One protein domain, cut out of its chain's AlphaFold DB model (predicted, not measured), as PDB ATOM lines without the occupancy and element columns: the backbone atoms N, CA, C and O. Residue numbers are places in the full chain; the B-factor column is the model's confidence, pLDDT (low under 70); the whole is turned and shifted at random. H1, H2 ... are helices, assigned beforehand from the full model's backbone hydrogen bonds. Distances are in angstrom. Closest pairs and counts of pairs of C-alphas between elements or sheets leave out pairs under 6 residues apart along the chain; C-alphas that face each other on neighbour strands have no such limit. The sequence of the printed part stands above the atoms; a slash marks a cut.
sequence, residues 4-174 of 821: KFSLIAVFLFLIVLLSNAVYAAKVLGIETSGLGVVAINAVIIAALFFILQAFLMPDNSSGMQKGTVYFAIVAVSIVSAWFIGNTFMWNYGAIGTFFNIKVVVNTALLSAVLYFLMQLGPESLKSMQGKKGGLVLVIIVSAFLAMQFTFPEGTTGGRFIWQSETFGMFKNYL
ATOM      1  N   LYS A   4     210.423 151.948 177.405       45.88
ATOM      2  CA  LYS A   4     210.937 153.204 176.841       45.88
ATOM      3  C   LYS A   4     210.322 153.562 175.481       45.88
ATOM      4  O   LYS A   4     210.102 154.735 175.212       45.88
ATOM      5  N   PHE A   5     210.019 152.566 174.648       40.53
ATOM      6  CA  PHE A   5     209.384 152.777 173.345       40.53
ATOM      7  C   PHE A   5     207.907 153.158 173.516       40.53
ATOM      8  O   PHE A   5     207.417 154.002 172.777       40.53
ATOM      9  N   SER A   6     207.221 152.621 174.539       48.62
ATOM     10  CA  SER A   6     205.836 153.020 174.830       48.62
ATOM     11  C   SER A   6     205.745 154.436 175.398       48.62
ATOM     12  O   SER A   6     204.808 155.140 175.057       48.62
ATOM     13  N   LEU A   7     206.716 154.892 176.200       49.84
ATOM     14  CA  LEU A   7     206.702 156.260 176.734       49.84
ATOM     15  C   LEU A   7     206.928 157.305 175.629       49.84
ATOM     16  O   LEU A   7     206.191 158.280 175.556       49.84
ATOM     17  N   ILE A   8     207.894 157.070 174.731       49.16
ATOM     18  CA  ILE A   8     208.151 157.941 173.570       49.16
ATOM     19  C   ILE A   8     206.968 157.906 172.592       49.16
ATOM     20  O   ILE A   8     206.586 158.950 172.074       49.16
ATOM     21  N   ALA A   9     206.350 156.741 172.369       47.62
ATOM     22  CA  ALA A   9     205.166 156.625 171.517       47.62
ATOM     23  C   ALA A   9     203.944 157.340 172.114       47.62
ATOM     24  O   ALA A   9     203.277 158.077 171.400       47.62
ATOM     25  N   VAL A  10     203.687 157.194 173.419       56.50
ATOM     26  CA  VAL A  10     202.622 157.926 174.135       56.50
ATOM     27  C   VAL A  10     202.885 159.431 174.116       56.50
ATOM     28  O   VAL A  10     201.954 160.215 173.981       56.50
ATOM     29  N   PHE A  11     204.149 159.844 174.187       54.53
ATOM     30  CA  PHE A  11     204.546 161.246 174.128       54.53
ATOM     31  C   PHE A  11     204.389 161.858 172.734       54.53
ATOM     32  O   PHE A  11     203.805 162.928 172.598       54.53
ATOM     33  N   LEU A  12     204.858 161.171 171.688       49.72
ATOM     34  CA  LEU A  12     204.633 161.578 170.300       49.72
ATOM     35  C   LEU A  12     203.136 161.608 169.984       49.72
ATOM     36  O   LEU A  12     202.673 162.536 169.334       49.72
ATOM     37  N   PHE A  13     202.371 160.652 170.512       56.44
ATOM     38  CA  PHE A  13     200.917 160.627 170.401       56.44
ATOM     39  C   PHE A  13     200.255 161.813 171.123       56.44
ATOM     40  O   PHE A  13     199.385 162.456 170.546       56.44
ATOM     41  N   LEU A  14     200.706 162.170 172.332       54.22
ATOM     42  CA  LEU A  14     200.258 163.364 173.063       54.22
ATOM     43  C   LEU A  14     200.622 164.661 172.336       54.22
ATOM     44  O   LEU A  14     199.783 165.549 172.249       54.22
ATOM     45  N   ILE A  15     201.825 164.769 171.767       54.31
ATOM     46  CA  ILE A  15     202.230 165.928 170.958       54.31
ATOM     47  C   ILE A  15     201.369 166.034 169.703       54.31
ATOM     48  O   ILE A  15     200.917 167.130 169.384       54.31
ATOM     49  N   VAL A  16     201.114 164.927 169.003       55.03
ATOM     50  CA  VAL A  16     200.246 164.897 167.814       55.03
ATOM     51  C   VAL A  16     198.803 165.258 168.184       55.03
ATOM     52  O   VAL A  16     198.173 166.049 167.491       55.03
ATOM     53  N   LEU A  17     198.286 164.764 169.313       55.34
ATOM     54  CA  LEU A  17     196.960 165.129 169.815       55.34
ATOM     55  C   LEU A  17     196.872 166.606 170.221       55.34
ATOM     56  O   LEU A  17     195.902 167.270 169.872       55.34
ATOM     57  N   LEU A  18     197.882 167.140 170.910       54.41
ATOM     58  CA  LEU A  18     197.926 168.541 171.341       54.41
ATOM     59  C   LEU A  18     198.133 169.497 170.165       54.41
ATOM     60  O   LEU A  18     197.508 170.552 170.127       54.41
ATOM     61  N   SER A  19     198.957 169.133 169.178       52.75
ATOM     62  CA  SER A  19     199.127 169.928 167.955       52.75
ATOM     63  C   SER A  19     197.870 169.906 167.089       52.75
ATOM     64  O   SER A  19     197.483 170.958 166.585       52.75
ATOM     65  N   ASN A  20     197.162 168.773 167.010       55.59
ATOM     66  CA  ASN A  20     195.842 168.708 166.384       55.59
ATOM     67  C   ASN A  20     194.780 169.490 167.168       55.59
ATOM     68  O   ASN A  20     193.935 170.113 166.542       55.59
ATOM     69  N   ALA A  21     194.826 169.523 168.502       53.41
ATOM     70  CA  ALA A  21     193.898 170.312 169.317       53.41
ATOM     71  C   ALA A  21     194.141 171.827 169.185       53.41
ATOM     72  O   ALA A  21     193.189 172.594 169.064       53.41
ATOM     73  N   VAL A  22     195.404 172.264 169.136       56.81
ATOM     74  CA  VAL A  22     195.789 173.665 168.876       56.81
ATOM     75  C   VAL A  22     195.421 174.078 167.450       56.81
ATOM     76  O   VAL A  22     194.893 175.168 167.234       56.81
ATOM     77  N   TYR A  23     195.664 173.203 166.471       57.16
ATOM     78  CA  TYR A  23     195.289 173.434 165.079       57.16
ATOM     79  C   TYR A  23     193.764 173.460 164.903       57.16
ATOM     80  O   TYR A  23     193.247 174.373 164.268       57.16
ATOM     81  N   ALA A  24     193.034 172.532 165.528       51.44
ATOM     82  CA  ALA A  24     191.575 172.499 165.518       51.44
ATOM     83  C   ALA A  24     190.969 173.733 166.198       51.44
ATOM     84  O   ALA A  24     190.066 174.330 165.632       51.44
ATOM     85  N   ALA A  25     191.491 174.183 167.344       54.25
ATOM     86  CA  ALA A  25     191.028 175.416 167.988       54.25
ATOM     87  C   ALA A  25     191.232 176.651 167.090       54.25
ATOM     88  O   ALA A  25     190.347 177.498 166.986       54.25
ATOM     89  N   LYS A  26     192.363 176.708 166.370       55.28
ATOM     90  CA  LYS A  26     192.675 177.785 165.419       55.28
ATOM     91  C   LYS A  26     191.809 177.741 164.153       55.28
ATOM     92  O   LYS A  26     191.399 178.790 163.672       55.28
ATOM     93  N   VAL A  27     191.531 176.551 163.614       60.50
ATOM     94  CA  VAL A  27     190.682 176.353 162.422       60.50
ATOM     95  C   VAL A  27     189.198 176.554 162.742       60.50
ATOM     96  O   VAL A  27     188.459 177.050 161.899       60.50
ATOM     97  N   LEU A  28     188.763 176.219 163.959       54.16
ATOM     98  CA  LEU A  28     187.376 176.373 164.405       54.16
ATOM     99  C   LEU A  28     187.048 177.783 164.921       54.16
ATOM    100  O   LEU A  28     185.919 178.014 165.344       54.16
ATOM    101  N   GLY A  29     188.005 178.720 164.918       49.41
ATOM    102  CA  GLY A  29     187.790 180.084 165.414       49.41
ATOM    103  C   GLY A  29     187.422 180.150 166.899       49.41
ATOM    104  O   GLY A  29     186.878 181.151 167.357       49.41
ATOM    105  N   ILE A  30     187.698 179.085 167.656       58.91
ATOM    106  CA  ILE A  30     187.480 179.056 169.097       58.91
ATOM    107  C   ILE A  30     188.607 179.892 169.691       58.91
ATOM    108  O   ILE A  30     189.748 179.433 169.757       58.91
ATOM    109  N   GLU A  31     188.299 181.126 170.093       58.75
ATOM    110  CA  GLU A  31     189.191 181.914 170.936       58.75
ATOM    111  C   GLU A  31     189.540 181.052 172.148       58.75
ATOM    112  O   GLU A  31     188.703 180.784 173.013       58.75
ATOM    113  N   THR A  32     190.762 180.521 172.174       61.25
ATOM    114  CA  THR A  32     191.226 179.732 173.304       61.25
ATOM    115  C   THR A  32     191.196 180.660 174.502       61.25
ATOM    116  O   THR A  32     192.019 181.572 174.595       61.25
ATOM    117  N   SER A  33     190.229 180.449 175.395       72.88
ATOM    118  CA  SER A  33     190.168 181.156 176.667       72.88
ATOM    119  C   SER A  33     191.541 181.077 177.338       72.88
ATOM    120  O   SER A  33     192.276 180.104 177.145       72.88
ATOM    121  N   GLY A  34     191.917 182.090 178.124       78.00
ATOM    122  CA  GLY A  34     193.234 182.130 178.772       78.00
ATOM    123  C   GLY A  34     193.612 180.827 179.493       78.00
ATOM    124  O   GLY A  34     194.751 180.369 179.416       78.00
ATOM    125  N   LEU A  35     192.618 180.146 180.075       78.31
ATOM    126  CA  LEU A  35     192.759 178.830 180.703       78.31
ATOM    127  C   LEU A  35     193.164 177.710 179.734       78.31
ATOM    128  O   LEU A  35     193.936 176.835 180.118       78.31
ATOM    129  N   GLY A  36     192.686 177.726 178.486       78.06
ATOM    130  CA  GLY A  36     193.090 176.766 177.459       78.06
ATOM    131  C   GLY A  36     194.574 176.885 177.110       78.06
ATOM    132  O   GLY A  36     195.273 175.876 177.026       78.06
ATOM    133  N   VAL A  37     195.084 178.117 176.992       80.19
ATOM    134  CA  VAL A  37     196.513 178.376 176.741       80.19
ATOM    135  C   VAL A  37     197.370 177.935 177.930       80.19
ATOM    136  O   VAL A  37     198.376 177.249 177.740       80.19
ATOM    137  N   VAL A  38     196.938 178.243 179.158       81.88
ATOM    138  CA  VAL A  38     197.615 177.794 180.387       81.88
ATOM    139  C   VAL A  38     197.626 176.266 180.489       81.88
ATOM    140  O   VAL A  38     198.668 175.690 180.789       81.88
ATOM    141  N   ALA A  39     196.519 175.584 180.185       82.19
ATOM    142  CA  ALA A  39     196.463 174.122 180.207       82.19
ATOM    143  C   ALA A  39     197.434 173.493 179.194       82.19
ATOM    144  O   ALA A  39     198.170 172.568 179.534       82.19
ATOM    145  N   ILE A  40     197.496 174.028 177.970       80.69
ATOM    146  CA  ILE A  40     198.417 173.552 176.927       80.69
ATOM    147  C   ILE A  40     199.876 173.771 177.347       80.69
ATOM    148  O   ILE A  40     200.682 172.840 177.275       80.69
ATOM    149  N   ASN A  41     200.212 174.963 177.849       85.88
ATOM    150  CA  ASN A  41     201.544 175.255 178.378       85.88
ATOM    151  C   ASN A  41     201.898 174.311 179.543       85.88
ATOM    152  O   ASN A  41     202.999 173.763 179.570       85.88
ATOM    153  N   ALA A  42     200.967 174.054 180.470       85.69
ATOM    154  CA  ALA A  42     201.192 173.174 181.618       85.69
ATOM    155  C   ALA A  42     201.488 171.737 181.183       85.69
ATOM    156  O   ALA A  42     202.394 171.104 181.723       85.69
ATOM    157  N   VAL A  43     200.772 171.229 180.176       83.50
ATOM    158  CA  VAL A  43     201.014 169.884 179.643       83.50
ATOM    159  C   VAL A  43     202.393 169.791 178.994       83.50
ATOM    160  O   VAL A  43     203.103 168.819 179.242       83.50
ATOM    161  N   ILE A  44     202.808 170.798 178.219       82.44
ATOM    162  CA  ILE A  44     204.125 170.811 177.560       82.44
ATOM    163  C   ILE A  44     205.260 170.913 178.586       82.44
ATOM    164  O   ILE A  44     206.251 170.188 178.487       82.44
ATOM    165  N   ILE A  45     205.118 171.767 179.600       84.88
ATOM    166  CA  ILE A  45     206.113 171.909 180.671       84.88
ATOM    167  C   ILE A  45     206.211 170.611 181.484       84.88
ATOM    168  O   ILE A  45     207.318 170.128 181.731       84.88
ATOM    169  N   ALA A  46     205.074 169.991 181.818       85.88
ATOM    170  CA  ALA A  46     205.049 168.707 182.513       85.88
ATOM    171  C   ALA A  46     205.760 167.639 181.689       85.88
ATOM    172  O   ALA A  46     206.628 166.936 182.200       85.88
ATOM    173  N   ALA A  47     205.456 167.572 180.395       81.56
ATOM    174  CA  ALA A  47     206.112 166.711 179.426       81.56
ATOM    175  C   ALA A  47     207.649 166.837 179.460       81.56
ATOM    176  O   ALA A  47     208.351 165.828 179.562       81.56
ATOM    177  N   LEU A  48     208.179 168.063 179.427       81.75
ATOM    178  CA  LEU A  48     209.621 168.323 179.494       81.75
ATOM    179  C   LEU A  48     210.227 167.878 180.831       81.75
ATOM    180  O   LEU A  48     211.274 167.225 180.852       81.75
ATOM    181  N   PHE A  49     209.560 168.172 181.947       83.62
ATOM    182  CA  PHE A  49     210.023 167.754 183.268       83.62
ATOM    183  C   PHE A  49     209.956 166.239 183.476       83.62
ATOM    184  O   PHE A  49     210.848 165.683 184.115       83.62
ATOM    185  N   PHE A  50     208.970 165.547 182.904       83.56
ATOM    186  CA  PHE A  50     208.906 164.084 182.920       83.56
ATOM    187  C   PHE A  50     210.064 163.457 182.142       83.56
ATOM    188  O   PHE A  50     210.645 162.474 182.602       83.56
ATOM    189  N   ILE A  51     210.452 164.036 181.001       76.69
ATOM    190  CA  ILE A  51     211.649 163.600 180.271       76.69
ATOM    191  C   ILE A  51     212.882 163.776 181.158       76.69
ATOM    192  O   ILE A  51     213.641 162.826 181.343       76.69
ATOM    193  N   LEU A  52     213.061 164.962 181.745       75.94
ATOM    194  CA  LEU A  52     214.203 165.255 182.608       75.94
ATOM    195  C   LEU A  52     214.262 164.300 183.813       75.94
ATOM    196  O   LEU A  52     215.313 163.739 184.120       75.94
ATOM    197  N   GLN A  53     213.119 164.041 184.446       84.44
ATOM    198  CA  GLN A  53     212.992 163.096 185.550       84.44
ATOM    199  C   GLN A  53     213.358 161.671 185.134       84.44
ATOM    200  O   GLN A  53     214.094 161.006 185.863       84.44
ATOM    201  N   ALA A  54     212.909 161.204 183.966       76.94
ATOM    202  CA  ALA A  54     213.229 159.866 183.471       76.94
ATOM    203  C   ALA A  54     214.740 159.654 183.253       76.94
ATOM    204  O   ALA A  54     215.210 158.512 183.222       76.94
ATOM    205  N   PHE A  55     215.505 160.740 183.108       69.19
ATOM    206  CA  PHE A  55     216.961 160.709 183.010       69.19
ATOM    207  C   PHE A  55     217.677 160.872 184.352       69.19
ATOM    208  O   PHE A  55     218.696 160.215 184.563       69.19
ATOM    209  N   LEU A  56     217.171 161.733 185.237       74.75
ATOM    210  CA  LEU A  56     217.813 162.049 186.516       74.75
ATOM    211  C   LEU A  56     217.499 161.034 187.620       74.75
ATOM    212  O   LEU A  56     218.291 160.867 188.545       74.75
ATOM    213  N   MET A  57     216.349 160.363 187.548       80.31
ATOM    214  CA  MET A  57     215.895 159.490 188.623       80.31
ATOM    215  C   MET A  57     216.440 158.065 188.440       80.31
ATOM    216  O   MET A  57     216.193 157.440 187.406       80.31
ATOM    217  N   PRO A  58     217.169 157.511 189.426       72.75
ATOM    218  CA  PRO A  58     217.728 156.173 189.309       72.75
ATOM    219  C   PRO A  58     216.619 155.111 189.344       72.75
ATOM    220  O   PRO A  58     215.599 155.257 190.030       72.75
ATOM    221  N   ASP A  59     216.815 154.027 188.583       74.81
ATOM    222  CA  ASP A  59     215.796 152.991 188.349       74.81
ATOM    223  C   ASP A  59     215.298 152.334 189.665       74.81
ATOM    224  O   ASP A  59     214.140 151.910 189.740       74.81
ATOM    225  N   ASN A  60     216.133 152.338 190.716       76.12
ATOM    226  CA  ASN A  60     215.897 151.764 192.051       76.12
ATOM    227  C   ASN A  60     215.120 152.663 193.035       76.12
ATOM    228  O   ASN A  60     214.925 152.276 194.185       76.12
ATOM    229  N   SER A  61     214.676 153.846 192.615       79.12
ATOM    230  CA  SER A  61     213.861 154.719 193.468       79.12
ATOM    231  C   SER A  61     212.521 154.066 193.839       79.12
ATOM    232  O   SER A  61     211.870 153.421 193.005       79.12
ATOM    233  N   SER A  62     212.110 154.217 195.105       83.50
ATOM    234  CA  SER A  62     210.895 153.585 195.628       83.50
ATOM    235  C   SER A  62     209.643 154.130 194.927       83.50
ATOM    236  O   SER A  62     209.623 155.267 194.450       83.50
ATOM    237  N   GLY A  63     208.573 153.329 194.855       82.25
ATOM    238  CA  GLY A  63     207.320 153.751 194.209       82.25
ATOM    239  C   GLY A  63     206.756 155.053 194.791       82.25
ATOM    240  O   GLY A  63     206.269 155.901 194.047       82.25
ATOM    241  N   MET A  64     206.926 155.255 196.101       76.69
ATOM    242  CA  MET A  64     206.513 156.473 196.799       76.69
ATOM    243  C   MET A  64     207.332 157.697 196.363       76.69
ATOM    244  O   MET A  64     206.755 158.739 196.077       76.69
ATOM    245  N   GLN A  65     208.655 157.563 196.209       76.75
ATOM    246  CA  GLN A  65     209.504 158.649 195.700       76.75
ATOM    247  C   GLN A  65     209.125 159.041 194.267       76.75
ATOM    248  O   GLN A  65     209.066 160.229 193.954       76.75
ATOM    249  N   LYS A  66     208.825 158.064 193.396       79.81
ATOM    250  CA  LYS A  66     208.369 158.331 192.018       79.81
ATOM    251  C   LYS A  66     207.044 159.098 192.014       79.81
ATOM    252  O   LYS A  66     206.924 160.086 191.299       79.81
ATOM    253  N   GLY A  67     206.094 158.692 192.861       80.12
ATOM    254  CA  GLY A  67     204.803 159.368 193.023       80.12
ATOM    255  C   GLY A  67     204.937 160.830 193.461       80.12
ATOM    256  O   GLY A  67     204.349 161.709 192.831       80.12
ATOM    257  N   THR A  68     205.763 161.110 194.476       80.00
ATOM    258  CA  THR A  68     205.992 162.480 194.968       80.00
ATOM    259  C   THR A  68     206.610 163.377 193.896       80.00
ATOM    260  O   THR A  68     206.189 164.522 193.731       80.00
ATOM    261  N   VAL A  69     207.570 162.861 193.123       82.19
ATOM    262  CA  VAL A  69     208.196 163.622 192.032       82.19
ATOM    263  C   VAL A  69     207.198 163.895 190.904       82.19
ATOM    264  O   VAL A  69     207.160 165.010 190.394       82.19
ATOM    265  N   TYR A  70     206.346 162.934 190.538       86.06
ATOM    266  CA  TYR A  70     205.315 163.144 189.512       86.06
ATOM    267  C   TYR A  70     204.309 164.220 189.915       86.06
ATOM    268  O   TYR A  70     203.980 165.086 189.105       86.06
ATOM    269  N   PHE A  71     203.867 164.202 191.172       86.69
ATOM    270  CA  PHE A  71     202.982 165.235 191.700       86.69
ATOM    271  C   PHE A  71     203.650 166.617 191.674       86.69
ATOM    272  O   PHE A  71     203.057 167.577 191.183       86.69
ATOM    273  N   ALA A  72     204.908 166.706 192.120       85.81
ATOM    274  CA  ALA A  72     205.677 167.947 192.087       85.81
ATOM    275  C   ALA A  72     205.845 168.489 190.657       85.81
ATOM    276  O   ALA A  72     205.662 169.682 190.436       85.81
ATOM    277  N   ILE A  73     206.124 167.622 189.676       88.44
ATOM    278  CA  ILE A  73     206.236 168.008 188.262       88.44
ATOM    279  C   ILE A  73     204.934 168.626 187.761       88.44
ATOM    280  O   ILE A  73     204.961 169.708 187.178       88.44
ATOM    281  N   VAL A  74     203.792 167.977 187.999       87.44
ATOM    282  CA  VAL A  74     202.487 168.490 187.555       87.44
ATOM    283  C   VAL A  74     202.186 169.838 188.214       87.44
ATOM    284  O   VAL A  74     201.836 170.788 187.514       87.44
ATOM    285  N   ALA A  75     202.397 169.957 189.528       84.44
ATOM    286  CA  ALA A  75     202.165 171.198 190.266       84.44
ATOM    287  C   ALA A  75     203.040 172.354 189.751       84.44
ATOM    288  O   ALA A  75     202.524 173.421 189.416       84.44
ATOM    289  N   VAL A  76     204.353 172.132 189.606       88.81
ATOM    290  CA  VAL A  76     205.293 173.135 189.075       88.81
ATOM    291  C   VAL A  76     204.936 173.523 187.642       88.81
ATOM    292  O   VAL A  76     205.055 174.692 187.280       88.81
ATOM    293  N   SER A  77     204.464 172.579 186.830       90.38
ATOM    294  CA  SER A  77     204.104 172.842 185.434       90.38
ATOM    295  C   SER A  77     202.864 173.718 185.306       90.38
ATOM    296  O   SER A  77     202.863 174.641 184.497       90.38
ATOM    297  N   ILE A  78     201.842 173.479 186.134       86.38
ATOM    298  CA  ILE A  78     200.638 174.317 186.194       86.38
ATOM    299  C   ILE A  78     200.998 175.731 186.656       86.38
ATOM    300  O   ILE A  78     200.613 176.703 186.011       86.38
ATOM    301  N   VAL A  79     201.788 175.853 187.729       87.25
ATOM    302  CA  VAL A  79     202.227 177.156 188.254       87.25
ATOM    303  C   VAL A  79     203.066 177.910 187.219       87.25
ATOM    304  O   VAL A  79     202.815 179.081 186.953       87.25
ATOM    305  N   SER A  80     204.022 177.239 186.573       86.50
ATOM    306  CA  SER A  80     204.871 177.853 185.542       86.50
ATOM    307  C   SER A  80     204.054 178.307 184.332       86.50
ATOM    308  O   SER A  80     204.259 179.406 183.827       86.50
ATOM    309  N   ALA A  81     203.095 177.493 183.889       88.75
ATOM    310  CA  ALA A  81     202.194 177.851 182.800       88.75
ATOM    311  C   ALA A  81     201.301 179.048 183.141       88.75
ATOM    312  O   ALA A  81     201.059 179.885 182.275       88.75
ATOM    313  N   TRP A  82     200.861 179.157 184.397       89.12
ATOM    314  CA  TRP A  82     200.107 180.307 184.885       89.12
ATOM    315  C   TRP A  82     200.929 181.601 184.816       89.12
ATOM    316  O   TRP A  82     200.421 182.622 184.360       89.12
ATOM    317  N   PHE A  83     202.215 181.557 185.186       85.31
ATOM    318  CA  PHE A  83     203.117 182.715 185.090       85.31
ATOM    319  C   PHE A  83     203.422 183.153 183.649       85.31
ATOM    320  O   PHE A  83     203.675 184.331 183.414       85.31
ATOM    321  N   ILE A  84     203.370 182.235 182.678       84.81
ATOM    322  CA  ILE A  84     203.492 182.564 181.245       84.81
ATOM    323  C   ILE A  84     202.229 183.297 180.738       84.81
ATOM    324  O   ILE A  84     202.291 184.064 179.773       84.81
ATOM    325  N   GLY A  85     201.092 183.116 181.418       85.75
ATOM    326  CA  GLY A  85     199.829 183.796 181.138       85.75
ATOM    327  C   GLY A  85     199.106 183.262 179.899       85.75
ATOM    328  O   GLY A  85     199.268 182.112 179.495       85.75
ATOM    329  N   ASN A  86     198.306 184.124 179.264       86.00
ATOM    330  CA  ASN A  86     197.446 183.766 178.123       86.00
ATOM    331  C   ASN A  86     198.197 183.682 176.781       86.00
ATOM    332  O   ASN A  86     197.582 183.718 175.719       86.00
ATOM    333  N   THR A  87     199.527 183.597 176.813       83.19
ATOM    334  CA  THR A  87     200.368 183.491 175.618       83.19
ATOM    335  C   THR A  87     200.974 182.095 175.551       83.19
ATOM    336  O   THR A  87     201.399 181.537 176.562       83.19
ATOM    337  N   PHE A  88     201.029 181.496 174.363       83.44
ATOM    338  CA  PHE A  88     201.715 180.215 174.205       83.44
ATOM    339  C   PHE A  88     203.201 180.352 174.542       83.44
ATOM    340  O   PHE A  88     203.841 181.332 174.160       83.44
ATOM    341  N   MET A  89     203.773 179.355 175.218       81.56
ATOM    342  CA  MET A  89     205.154 179.425 175.708       81.56
ATOM    343  C   MET A  89     206.188 179.656 174.593       81.56
ATOM    344  O   MET A  89     207.200 180.313 174.814       81.56
ATOM    345  N   TRP A  90     205.915 179.192 173.369       80.44
ATOM    346  CA  TRP A  90     206.770 179.417 172.196       80.44
ATOM    347  C   TRP A  90     206.670 180.832 171.600       80.44
ATOM    348  O   TRP A  90     207.385 181.146 170.656       80.44
ATOM    349  N   ASN A  91     205.818 181.699 172.146       81.00
ATOM    350  CA  ASN A  91     205.779 183.127 171.826       81.00
ATOM    351  C   ASN A  91     206.376 183.986 172.959       81.00
ATOM    352  O   ASN A  91     206.415 185.209 172.845       81.00
ATOM    353  N   TYR A  92     206.831 183.372 174.057       80.50
ATOM    354  CA  TYR A  92     207.255 184.089 175.257       80.50
ATOM    355  C   TYR A  92     208.784 184.244 175.322       80.50
ATOM    356  O   TYR A  92     209.507 183.291 175.620       80.50
ATOM    357  N   GLY A  93     209.286 185.455 175.053       84.25
ATOM    358  CA  GLY A  93     210.685 185.858 175.263       84.25
ATOM    359  C   GLY A  93     211.735 184.855 174.753       84.25
ATOM    360  O   GLY A  93     211.701 184.402 173.607       84.25
ATOM    361  N   ALA A  94     212.679 184.484 175.626       79.69
ATOM    362  CA  ALA A  94     213.736 183.517 175.312       79.69
ATOM    363  C   ALA A  94     213.203 182.097 175.035       79.69
ATOM    364  O   ALA A  94     213.789 181.366 174.236       79.69
ATOM    365  N   ILE A  95     212.070 181.711 175.634       80.38
ATOM    366  CA  ILE A  95     211.449 180.398 175.400       80.38
ATOM    367  C   ILE A  95     210.962 180.313 173.950       80.38
ATOM    368  O   ILE A  95     211.200 179.310 173.280       80.38
ATOM    369  N   GLY A  96     210.378 181.386 173.413       81.44
ATOM    370  CA  GLY A  96     209.982 181.421 172.005       81.44
ATOM    371  C   GLY A  96     211.147 181.306 171.024       81.44
ATOM    372  O   GLY A  96     211.028 180.676 169.973       81.44
ATOM    373  N   THR A  97     212.316 181.808 171.417       84.69
ATOM    374  CA  THR A  97     213.557 181.652 170.647       84.69
ATOM    375  C   THR A  97     213.983 180.179 170.576       84.69
ATOM    376  O   THR A  97     214.364 179.701 169.508       84.69
ATOM    377  N   PHE A  98     213.844 179.431 171.677       83.81
ATOM    378  CA  PHE A  98     214.172 178.001 171.752       83.81
ATOM    379  C   PHE A  98     213.302 177.135 170.825       83.81
ATOM    380  O   PHE A  98     213.798 176.200 170.198       83.81
ATOM    381  N   PHE A  99     212.012 177.465 170.697       83.06
ATOM    382  CA  PHE A  99     211.066 176.734 169.843       83.06
ATOM    383  C   PHE A  99     211.093 177.154 168.368       83.06
ATOM    384  O   PHE A  99     210.325 176.623 167.563       83.06
ATOM    385  N   ASN A 100     211.983 178.067 167.969       86.50
ATOM    386  CA  ASN A 100     212.155 178.389 166.560       86.50
ATOM    387  C   ASN A 100     212.606 177.141 165.779       86.50
ATOM    388  O   ASN A 100     213.575 176.479 166.153       86.50
ATOM    389  N   ILE A 101     211.946 176.842 164.655       86.00
ATOM    390  CA  ILE A 101     212.239 175.649 163.843       86.00
ATOM    391  C   ILE A 101     213.720 175.544 163.449       86.00
ATOM    392  O   ILE A 101     214.275 174.447 163.418       86.00
ATOM    393  N   LYS A 102     214.396 176.678 163.216       90.50
ATOM    394  CA  LYS A 102     215.827 176.716 162.890       90.50
ATOM    395  C   LYS A 102     216.691 176.307 164.084       90.50
ATOM    396  O   LYS A 102     217.640 175.553 163.892       90.50
ATOM    397  N   VAL A 103     216.331 176.717 165.306       89.31
ATOM    398  CA  VAL A 103     217.008 176.272 166.539       89.31
ATOM    399  C   VAL A 103     216.821 174.776 166.728       89.31
ATOM    400  O   VAL A 103     217.802 174.085 166.982       89.31
ATOM    401  N   VAL A 104     215.611 174.249 166.540       86.38
ATOM    402  CA  VAL A 104     215.338 172.808 166.676       86.38
ATOM    403  C   VAL A 104     216.173 171.991 165.683       86.38
ATOM    404  O   VAL A 104     216.834 171.028 166.071       86.38
ATOM    405  N   VAL A 105     216.215 172.408 164.414       86.56
ATOM    406  CA  VAL A 105     217.018 171.742 163.375       86.56
ATOM    407  C   VAL A 105     218.515 171.826 163.684       86.56
ATOM    408  O   VAL A 105     219.214 170.812 163.640       86.56
ATOM    409  N   ASN A 106     219.013 173.007 164.060       92.06
ATOM    410  CA  ASN A 106     220.413 173.195 164.440       92.06
ATOM    411  C   ASN A 106     220.774 172.375 165.692       92.06
ATOM    412  O   ASN A 106     221.853 171.790 165.746       92.06
ATOM    413  N   THR A 107     219.860 172.264 166.660       92.94
ATOM    414  CA  THR A 107     220.025 171.449 167.873       92.94
ATOM    415  C   THR A 107     220.183 169.981 167.520       92.94
ATOM    416  O   THR A 107     221.079 169.329 168.046       92.94
ATOM    417  N   ALA A 108     219.347 169.456 166.622       88.44
ATOM    418  CA  ALA A 108     219.425 168.065 166.187       88.44
ATOM    419  C   ALA A 108     220.765 167.762 165.495       88.44
ATOM    420  O   ALA A 108     221.417 166.770 165.824       88.44
ATOM    421  N   LEU A 109     221.213 168.646 164.594       88.44
ATOM    422  CA  LEU A 109     222.499 168.506 163.904       88.44
ATOM    423  C   LEU A 109     223.685 168.579 164.872       88.44
ATOM    424  O   LEU A 109     224.546 167.698 164.859       88.44
ATOM    425  N   LEU A 110     223.714 169.588 165.745       90.56
ATOM    426  CA  LEU A 110     224.765 169.739 166.754       90.56
ATOM    427  C   LEU A 110     224.766 168.572 167.744       90.56
ATOM    428  O   LEU A 110     225.837 168.081 168.091       90.56
ATOM    429  N   SER A 111     223.589 168.061 168.117       91.06
ATOM    430  CA  SER A 111     223.468 166.904 169.009       91.06
ATOM    431  C   SER A 111     224.044 165.654 168.367       91.06
ATOM    432  O   SER A 111     224.738 164.904 169.040       91.06
ATOM    433  N   ALA A 112     223.816 165.430 167.069       85.50
ATOM    434  CA  ALA A 112     224.408 164.299 166.359       85.50
ATOM    435  C   ALA A 112     225.946 164.379 166.344       85.50
ATOM    436  O   ALA A 112     226.619 163.385 166.631       85.50
ATOM    437  N   VAL A 113     226.502 165.569 166.086       85.31
ATOM    438  CA  VAL A 113     227.956 165.810 166.079       85.31
ATOM    439  C   VAL A 113     228.556 165.646 167.477       85.31
ATOM    440  O   VAL A 113     229.505 164.884 167.662       85.31
ATOM    441  N   LEU A 114     227.991 166.313 168.484       86.88
ATOM    442  CA  LEU A 114     228.461 166.227 169.866       86.88
ATOM    443  C   LEU A 114     228.280 164.820 170.444       86.88
ATOM    444  O   LEU A 114     229.138 164.356 171.190       86.88
ATOM    445  N   TYR A 115     227.224 164.098 170.063       87.12
ATOM    446  CA  TYR A 115     227.038 162.703 170.456       87.12
ATOM    447  C   TYR A 115     228.124 161.804 169.864       87.12
ATOM    448  O   TYR A 115     228.660 160.946 170.567       87.12
ATOM    449  N   PHE A 116     228.496 162.016 168.599       82.25
ATOM    450  CA  PHE A 116     229.620 161.312 167.987       82.25
ATOM    451  C   PHE A 116     230.937 161.607 168.722       82.25
ATOM    452  O   PHE A 116     231.655 160.673 169.079       82.25
ATOM    453  N   LEU A 117     231.213 162.876 169.040       80.81
ATOM    454  CA  LEU A 117     232.392 163.269 169.822       80.81
ATOM    455  C   LEU A 117     232.384 162.661 171.230       80.81
ATOM    456  O   LEU A 117     233.413 162.197 171.713       80.81
ATOM    457  N   MET A 118     231.219 162.569 171.867       83.50
ATOM    458  CA  MET A 118     231.071 161.936 173.176       83.50
ATOM    459  C   MET A 118     231.434 160.442 173.143       83.50
ATOM    460  O   MET A 118     231.985 159.926 174.116       83.50
ATOM    461  N   GLN A 119     231.202 159.738 172.027       77.69
ATOM    462  CA  GLN A 119     231.637 158.342 171.875       77.69
ATOM    463  C   GLN A 119     233.163 158.170 171.826       77.69
ATOM    464  O   GLN A 119     233.652 157.050 172.021       77.69
ATOM    465  N   LEU A 120     233.904 159.252 171.564       75.81
ATOM    466  CA  LEU A 120     235.366 159.300 171.626       75.81
ATOM    467  C   LEU A 120     235.885 159.605 173.042       75.81
ATOM    468  O   LEU A 120     237.081 159.471 173.287       75.81
ATOM    469  N   GLY A 121     235.000 159.995 173.965       75.56
ATOM    470  CA  GLY A 121     235.339 160.337 175.341       75.56
ATOM    471  C   GLY A 121     235.678 159.136 176.244       75.56
ATOM    472  O   GLY A 121     235.704 157.982 175.796       75.56
ATOM    473  N   PRO A 122     235.935 159.401 177.540       73.25
ATOM    474  CA  PRO A 122     236.334 158.394 178.527       73.25
ATOM    475  C   PRO A 122     235.327 157.241 178.656       73.25
ATOM    476  O   PRO A 122     234.131 157.410 178.415       73.25
ATOM    477  N   GLU A 123     235.779 156.061 179.100       75.31
ATOM    478  CA  GLU A 123     234.905 154.886 179.280       75.31
ATOM    479  C   GLU A 123     233.736 155.116 180.245       75.31
ATOM    480  O   GLU A 123     232.680 154.503 180.077       75.31
ATOM    481  N   SER A 124     233.863 156.050 181.189       72.38
ATOM    482  CA  SER A 124     232.778 156.437 182.097       72.38
ATOM    483  C   SER A 124     231.517 156.898 181.349       72.38
ATOM    484  O   SER A 124     230.402 156.537 181.739       72.38
ATOM    485  N   LEU A 125     231.677 157.586 180.210       74.44
ATOM    486  CA  LEU A 125     230.578 158.014 179.334       74.44
ATOM    487  C   LEU A 125     229.974 156.862 178.517       74.44
ATOM    488  O   LEU A 125     228.878 156.995 177.973       74.44
ATOM    489  N   LYS A 126     230.652 155.708 178.438       72.88
ATOM    490  CA  LYS A 126     230.166 154.514 177.725       72.88
ATOM    491  C   LYS A 126     229.272 153.622 178.587       72.88
ATOM    492  O   LYS A 126     228.562 152.782 178.024       72.88
ATOM    493  N   SER A 127     229.270 153.804 179.910       82.62
ATOM    494  CA  SER A 127     228.330 153.126 180.811       82.62
ATOM    495  C   SER A 127     226.877 153.427 180.412       82.62
ATOM    496  O   SER A 127     226.589 154.467 179.821       82.62
ATOM    497  N   MET A 128     225.922 152.534 180.700       75.75
ATOM    498  CA  MET A 128     224.521 152.762 180.295       75.75
ATOM    499  C   MET A 128     223.931 154.029 180.942       75.75
ATOM    500  O   MET A 128     223.157 154.739 180.300       75.75
ATOM    501  N   GLN A 129     224.317 154.331 182.184       76.31
ATOM    502  CA  GLN A 129     223.941 155.567 182.874       76.31
ATOM    503  C   GLN A 129     224.674 156.783 182.283       76.31
ATOM    504  O   GLN A 129     224.027 157.783 181.978       76.31
ATOM    505  N   GLY A 130     225.978 156.667 182.002       80.44
ATOM    506  CA  GLY A 130     226.776 157.710 181.349       80.44
ATOM    507  C   GLY A 130     226.279 158.068 179.947       80.44
ATOM    508  O   GLY A 130     226.185 159.243 179.618       80.44
ATOM    509  N   LYS A 131     225.843 157.084 179.148       81.12
ATOM    510  CA  LYS A 131     225.246 157.315 177.822       81.12
ATOM    511  C   LYS A 131     223.937 158.092 177.905       81.12
ATOM    512  O   LYS A 131     223.690 158.946 177.061       81.12
ATOM    513  N   LYS A 132     223.096 157.787 178.901       79.56
ATOM    514  CA  LYS A 132     221.818 158.479 179.123       79.56
ATOM    515  C   LYS A 132     222.045 159.920 179.584       79.56
ATOM    516  O   LYS A 132     221.531 160.833 178.952       79.56
ATOM    517  N   GLY A 133     222.839 160.116 180.640       80.00
ATOM    518  CA  GLY A 133     223.156 161.452 181.156       80.00
ATOM    519  C   GLY A 133     223.919 162.299 180.136       80.00
ATOM    520  O   GLY A 133     223.595 163.461 179.918       80.00
ATOM    521  N   GLY A 134     224.866 161.681 179.429       81.88
ATOM    522  CA  GLY A 134     225.631 162.310 178.362       81.88
ATOM    523  C   GLY A 134     224.772 162.731 177.169       81.88
ATOM    524  O   GLY A 134     224.952 163.832 176.666       81.88
ATOM    525  N   LEU A 135     223.789 161.923 176.749       85.44
ATOM    526  CA  LEU A 135     222.853 162.308 175.684       85.44
ATOM    527  C   LEU A 135     222.050 163.562 176.063       85.44
ATOM    528  O   LEU A 135     221.913 164.466 175.245       85.44
ATOM    529  N   VAL A 136     221.545 163.634 177.298       82.75
ATOM    530  CA  VAL A 136     220.803 164.809 177.786       82.75
ATOM    531  C   VAL A 136     221.694 166.041 177.806       82.75
ATOM    532  O   VAL A 136     221.304 167.083 177.288       82.75
ATOM    533  N   LEU A 137     222.908 165.907 178.345       83.31
ATOM    534  CA  LEU A 137     223.894 166.983 178.355       83.31
ATOM    535  C   LEU A 137     224.188 167.470 176.929       83.31
ATOM    536  O   LEU A 137     224.163 168.670 176.673       83.31
ATOM    537  N   VAL A 138     224.408 166.541 175.994       89.50
ATOM    538  CA  VAL A 138     224.648 166.839 174.578       89.50
ATOM    539  C   VAL A 138     223.480 167.611 173.976       89.50
ATOM    540  O   VAL A 138     223.724 168.613 173.313       89.50
ATOM    541  N   ILE A 139     222.233 167.205 174.223       88.94
ATOM    542  CA  ILE A 139     221.050 167.902 173.699       88.94
ATOM    543  C   ILE A 139     220.947 169.316 174.283       88.94
ATOM    544  O   ILE A 139     220.731 170.262 173.531       88.94
ATOM    545  N   ILE A 140     221.154 169.484 175.593       85.31
ATOM    546  CA  ILE A 140     221.086 170.796 176.258       85.31
ATOM    547  C   ILE A 140     222.170 171.737 175.720       85.31
ATOM    548  O   ILE A 140     221.869 172.860 175.315       85.31
ATOM    549  N   VAL A 141     223.422 171.272 175.660       86.62
ATOM    550  CA  VAL A 141     224.549 172.056 175.128       86.62
ATOM    551  C   VAL A 141     224.325 172.383 173.651       86.62
ATOM    552  O   VAL A 141     224.532 173.521 173.234       86.62
ATOM    553  N   SER A 142     223.841 171.419 172.866       92.50
ATOM    554  CA  SER A 142     223.513 171.627 171.453       92.50
ATOM    555  C   SER A 142     222.417 172.657 171.267       92.50
ATOM    556  O   SER A 142     222.509 173.451 170.342       92.50
ATOM    557  N   ALA A 143     221.401 172.663 172.131       89.31
ATOM    558  CA  ALA A 143     220.310 173.619 172.049       89.31
ATOM    559  C   ALA A 143     220.776 175.035 172.394       89.31
ATOM    560  O   ALA A 143     220.418 175.993 171.712       89.31
ATOM    561  N   PHE A 144     221.650 175.162 173.395       89.25
ATOM    562  CA  PHE A 144     222.264 176.440 173.738       89.25
ATOM    563  C   PHE A 144     223.123 176.992 172.592       89.25
ATOM    564  O   PHE A 144     222.946 178.137 172.175       89.25
ATOM    565  N   LEU A 145     223.993 176.158 172.015       89.44
ATOM    566  CA  LEU A 145     224.797 176.527 170.849       89.44
ATOM    567  C   LEU A 145     223.918 176.829 169.628       89.44
ATOM    568  O   LEU A 145     224.151 177.807 168.922       89.44
ATOM    569  N   ALA A 146     222.877 176.030 169.391       91.81
ATOM    570  CA  ALA A 146     221.940 176.233 168.297       91.81
ATOM    571  C   ALA A 146     221.246 177.592 168.390       91.81
ATOM    572  O   ALA A 146     221.092 178.244 167.360       91.81
ATOM    573  N   MET A 147     220.870 178.050 169.588       89.12
ATOM    574  CA  MET A 147     220.313 179.393 169.776       89.12
ATOM    575  C   MET A 147     221.306 180.479 169.345       89.12
ATOM    576  O   MET A 147     220.934 181.345 168.556       89.12
ATOM    577  N   GLN A 148     222.574 180.384 169.764       88.38
ATOM    578  CA  GLN A 148     223.616 181.346 169.376       88.38
ATOM    579  C   GLN A 148     223.892 181.349 167.866       88.38
ATOM    580  O   GLN A 148     224.004 182.407 167.250       88.38
ATOM    581  N   PHE A 149     223.965 180.172 167.236       87.38
ATOM    582  CA  PHE A 149     224.194 180.078 165.790       87.38
ATOM    583  C   PHE A 149     222.998 180.551 164.968       87.38
ATOM    584  O   PHE A 149     223.185 181.091 163.870       87.38
ATOM    585  N   THR A 150     221.787 180.338 165.488       89.94
ATOM    586  CA  THR A 150     220.554 180.729 164.811       89.94
ATOM    587  C   THR A 150     220.364 182.234 164.859       89.94
ATOM    588  O   THR A 150     220.024 182.795 163.826       89.94
ATOM    589  N   PHE A 151     220.621 182.884 165.995       89.00
ATOM    590  CA  PHE A 151     220.384 184.316 166.193       89.00
ATOM    591  C   PHE A 151     221.681 185.071 166.523       89.00
ATOM    592  O   PHE A 151     221.836 185.555 167.644       89.00
ATOM    593  N   PRO A 152     222.629 185.187 165.574       83.62
ATOM    594  CA  PRO A 152     223.727 186.135 165.725       83.62
ATOM    595  C   PRO A 152     223.164 187.563 165.825       83.62
ATOM    596  O   PRO A 152     222.122 187.868 165.227       83.62
ATOM    597  N   GLU A 153     223.855 188.417 166.580       81.38
ATOM    598  CA  GLU A 153     223.456 189.804 166.846       81.38
ATOM    599  C   GLU A 153     222.981 190.517 165.566       81.38
ATOM    600  O   GLU A 153     223.670 190.528 164.547       81.38
ATOM    601  N   GLY A 154     221.763 191.070 165.606       77.69
ATOM    602  CA  GLY A 154     221.191 191.860 164.508       77.69
ATOM    603  C   GLY A 154     220.365 191.099 163.460       77.69
ATOM    604  O   GLY A 154     219.872 191.730 162.528       77.69
ATOM    605  N   THR A 155     220.150 189.782 163.586       79.44
ATOM    606  CA  THR A 155     219.329 189.017 162.618       79.44
ATOM    607  C   THR A 155     217.949 188.626 163.170       79.44
ATOM    608  O   THR A 155     217.819 187.752 164.023       79.44
ATOM    609  N   THR A 156     216.878 189.230 162.646       80.12
ATOM    610  CA  THR A 156     215.494 189.010 163.127       80.12
ATOM    611  C   THR A 156     214.790 187.780 162.533       80.12
ATOM    612  O   THR A 156     213.673 187.460 162.924       80.12
ATOM    613  N   GLY A 157     215.432 187.036 161.627       83.38
ATOM    614  CA  GLY A 157     214.834 185.862 160.970       83.38
ATOM    615  C   GLY A 157     215.404 184.507 161.391       83.38
ATOM    616  O   GLY A 157     214.881 183.470 160.972       83.38
ATOM    617  N   GLY A 158     216.489 184.495 162.166       87.25
ATOM    618  CA  GLY A 158     217.296 183.309 162.436       87.25
ATOM    619  C   GLY A 158     217.970 182.716 161.181       87.25
ATOM    620  O   GLY A 158     217.505 182.904 160.054       87.25
ATOM    621  N   ARG A 159     219.034 181.929 161.335       91.06
ATOM    622  CA  ARG A 159     219.689 181.202 160.229       91.06
ATOM    623  C   ARG A 159     219.918 179.732 160.554       91.06
ATOM    624  O   ARG A 159     220.099 179.351 161.707       91.06
ATOM    625  N   PHE A 160     219.912 178.886 159.533       92.06
ATOM    626  CA  PHE A 160     220.368 177.510 159.705       92.06
ATOM    627  C   PHE A 160     221.892 177.475 159.862       92.06
ATOM    628  O   PHE A 160     222.593 178.341 159.341       92.06
ATOM    629  N   ILE A 161     222.424 176.456 160.538       88.44
ATOM    630  CA  ILE A 161     223.867 176.329 160.779       88.44
ATOM    631  C   ILE A 161     224.659 176.275 159.469       88.44
ATOM    632  O   ILE A 161     225.753 176.827 159.393       88.44
ATOM    633  N   TRP A 162     224.082 175.715 158.402       87.31
ATOM    634  CA  TRP A 162     224.719 175.672 157.083       87.31
ATOM    635  C   TRP A 162     224.730 177.009 156.332       87.31
ATOM    636  O   TRP A 162     225.422 177.141 155.328       87.31
ATOM    637  N   GLN A 163     223.981 178.001 156.813       89.12
ATOM    638  CA  GLN A 163     224.027 179.381 156.324       89.12
ATOM    639  C   GLN A 163     225.032 180.235 157.113       89.12
ATOM    640  O   GLN A 163     225.164 181.426 156.850       89.12
ATOM    641  N   SER A 164     225.710 179.663 158.115       86.88
ATOM    642  CA  SER A 164     226.769 180.366 158.837       86.88
ATOM    643  C   SER A 164     228.038 180.464 157.991       86.88
ATOM    644  O   SER A 164     228.372 179.546 157.240       86.88
ATOM    645  N   GLU A 165     228.792 181.549 158.169       86.50
ATOM    646  CA  GLU A 165     230.127 181.693 157.575       86.50
ATOM    647  C   GLU A 165     231.054 180.553 157.998       86.50
ATOM    648  O   GLU A 165     231.818 180.054 157.180       86.50
ATOM    649  N   THR A 166     230.934 180.062 159.236       82.56
ATOM    650  CA  THR A 166     231.683 178.899 159.726       82.56
ATOM    651  C   THR A 166     231.415 177.653 158.890       82.56
ATOM    652  O   THR A 166     232.352 176.948 158.519       82.56
ATOM    653  N   PHE A 167     230.155 177.384 158.547       85.62
ATOM    654  CA  PHE A 167     229.835 176.274 157.659       85.62
ATOM    655  C   PHE A 167     230.256 176.553 156.217       85.62
ATOM    656  O   PHE A 167     230.679 175.630 155.531       85.62
ATOM    657  N   GLY A 168     230.209 177.809 155.765       88.50
ATOM    658  CA  GLY A 168     230.811 178.223 154.497       88.50
ATOM    659  C   GLY A 168     232.305 177.894 154.441       88.50
ATOM    660  O   GLY A 168     232.755 177.247 153.500       88.50
ATOM    661  N   MET A 169     233.055 178.233 155.492       88.81
ATOM    662  CA  MET A 169     234.469 177.880 155.644       88.81
ATOM    663  C   MET A 169     234.673 176.368 155.699       88.81
ATOM    664  O   MET A 169     235.558 175.866 155.022       88.81
ATOM    665  N   PHE A 170     233.842 175.624 156.432       88.31
ATOM    666  CA  PHE A 170     233.922 174.161 156.484       88.31
ATOM    667  C   PHE A 170     233.625 173.511 155.124       88.31
ATOM    668  O   PHE A 170     234.351 172.624 154.680       88.31
ATOM    669  N   LYS A 171     232.595 173.984 154.416       91.62
ATOM    670  CA  LYS A 171     232.274 173.554 153.052       91.62
ATOM    671  C   LYS A 171     233.429 173.868 152.108       91.62
ATOM    672  O   LYS A 171     233.791 173.000 151.327       91.62
ATOM    673  N   ASN A 172     234.027 175.054 152.193       92.88
ATOM    674  CA  ASN A 172     235.188 175.431 151.383       92.88
ATOM    675  C   ASN A 172     236.442 174.625 151.761       92.88
ATOM    676  O   ASN A 172     237.215 174.247 150.888       92.88
ATOM    677  N   TYR A 173     236.613 174.288 153.037       93.75
ATOM    678  CA  TYR A 173     237.681 173.418 153.523       93.75
ATOM    679  C   TYR A 173     237.544 171.986 152.996       93.75
ATOM    680  O   TYR A 173     238.543 171.327 152.725       93.75
ATOM    681  N   LEU A 174     236.318 171.488 152.821       94.50
ATOM    682  CA  LEU A 174     236.074 170.170 152.236       94.50
ATOM    683  C   LEU A 174     236.094 170.193 150.704       94.50
ATOM    684  O   LEU A 174     236.781 169.383 150.094       94.50
TER     685      LEU A 174
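Overview. This is residues 4 to 174 of the 821 residues of an uncharacterized protein of archaeon (UniProt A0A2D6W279). Two V-shaped pairs of helices, H2 with H3 and H5 with H7, narrow towards the same end of the model; the short H4 lies in the stretch between the pairs, and the last residues of H2 reach H7. H1 runs beside H2 as a loosely attached helix, and H8 lies beyond the H5 and H7 pair, touching no helix. The printed part has 171 residues, with eight named helices in the order H1 to H8 and no named strand: the class is all helix. It is only just loose, close to compact, with a radius of gyration of the C-alphas of 18.8 A and spans of 53 by 45 by 26 A.

Arrangement. Begin with H1, residues 4 to 27, which is close to but not clearly touching H2, residues 34 to 56; their closest C-alphas, Leu 18 and Ile 40, are 7.5 A apart, at a shallow tilt of 16 degrees, opposite ways. H2 and H3, residues 63 to 84, form a helical hairpin: they touch at a steep tilt of 39 degrees, with the C-alphas of Ala 42 and Ile 78 closest at 4.7 A. Next look at H4, residues 93 to 98, and H5, residues 101 to 118, which are close but not clearly touching; the closest C-alphas, Phe 98 and Val 104, are 7.4 A apart. H6, residues 123 to 126, and H7, residues 128 to 150, only just touch, with 3 pairs of C-alphas within 8 A, and only at the corner; Leu 125 and Lys 131 are closest at 5.6 A. H7 is the hub, touching four helices. It touches H5 at a steep tilt of 43 degrees, opposite ways; the closest C-alphas, Thr 107 and Ala 143, are 4.7 A apart. H2 touches H7 with residues 55 to 56 alone; the C-alphas of Phe 55 and Gly 133 are closest at 6.5 A. H4 only just touches H7, with 3 pairs of C-alphas within 8 A, Phe 98 and Met 147 closest at 6.6 A. H8, residues 165 to 174, is apart from H7. Every O i to N i+4 pair is within hydrogen-bond range in H1, H2, H3, H4, H5, H7 and H8; H6 is too short for one.

Along the chain. Find C-alpha 4 at (210.937, 153.204, 176.841); from there H1 runs 34.0 A to C-alpha 27. H2 measures 32.7 A, H3 31.8 A, H5 25.1 A and H7 32.2 A from first to last C-alpha. H7 begins at C-alpha 128, (224.521, 152.762, 180.295), and H8 ends at C-alpha 174, (236.074, 170.170, 152.236).

Size, cuts and confidence. The farthest C-alphas, Met 64 and Asn 172, are 57.0 A apart. The printed part has no cut. The link from H7 to H8, residues 151 to 164, is long; residues 59 to 64, of which 63 to 64 belong to H3, stand free. The model's confidence is under 70 at residues 4 to 32 and residue 55.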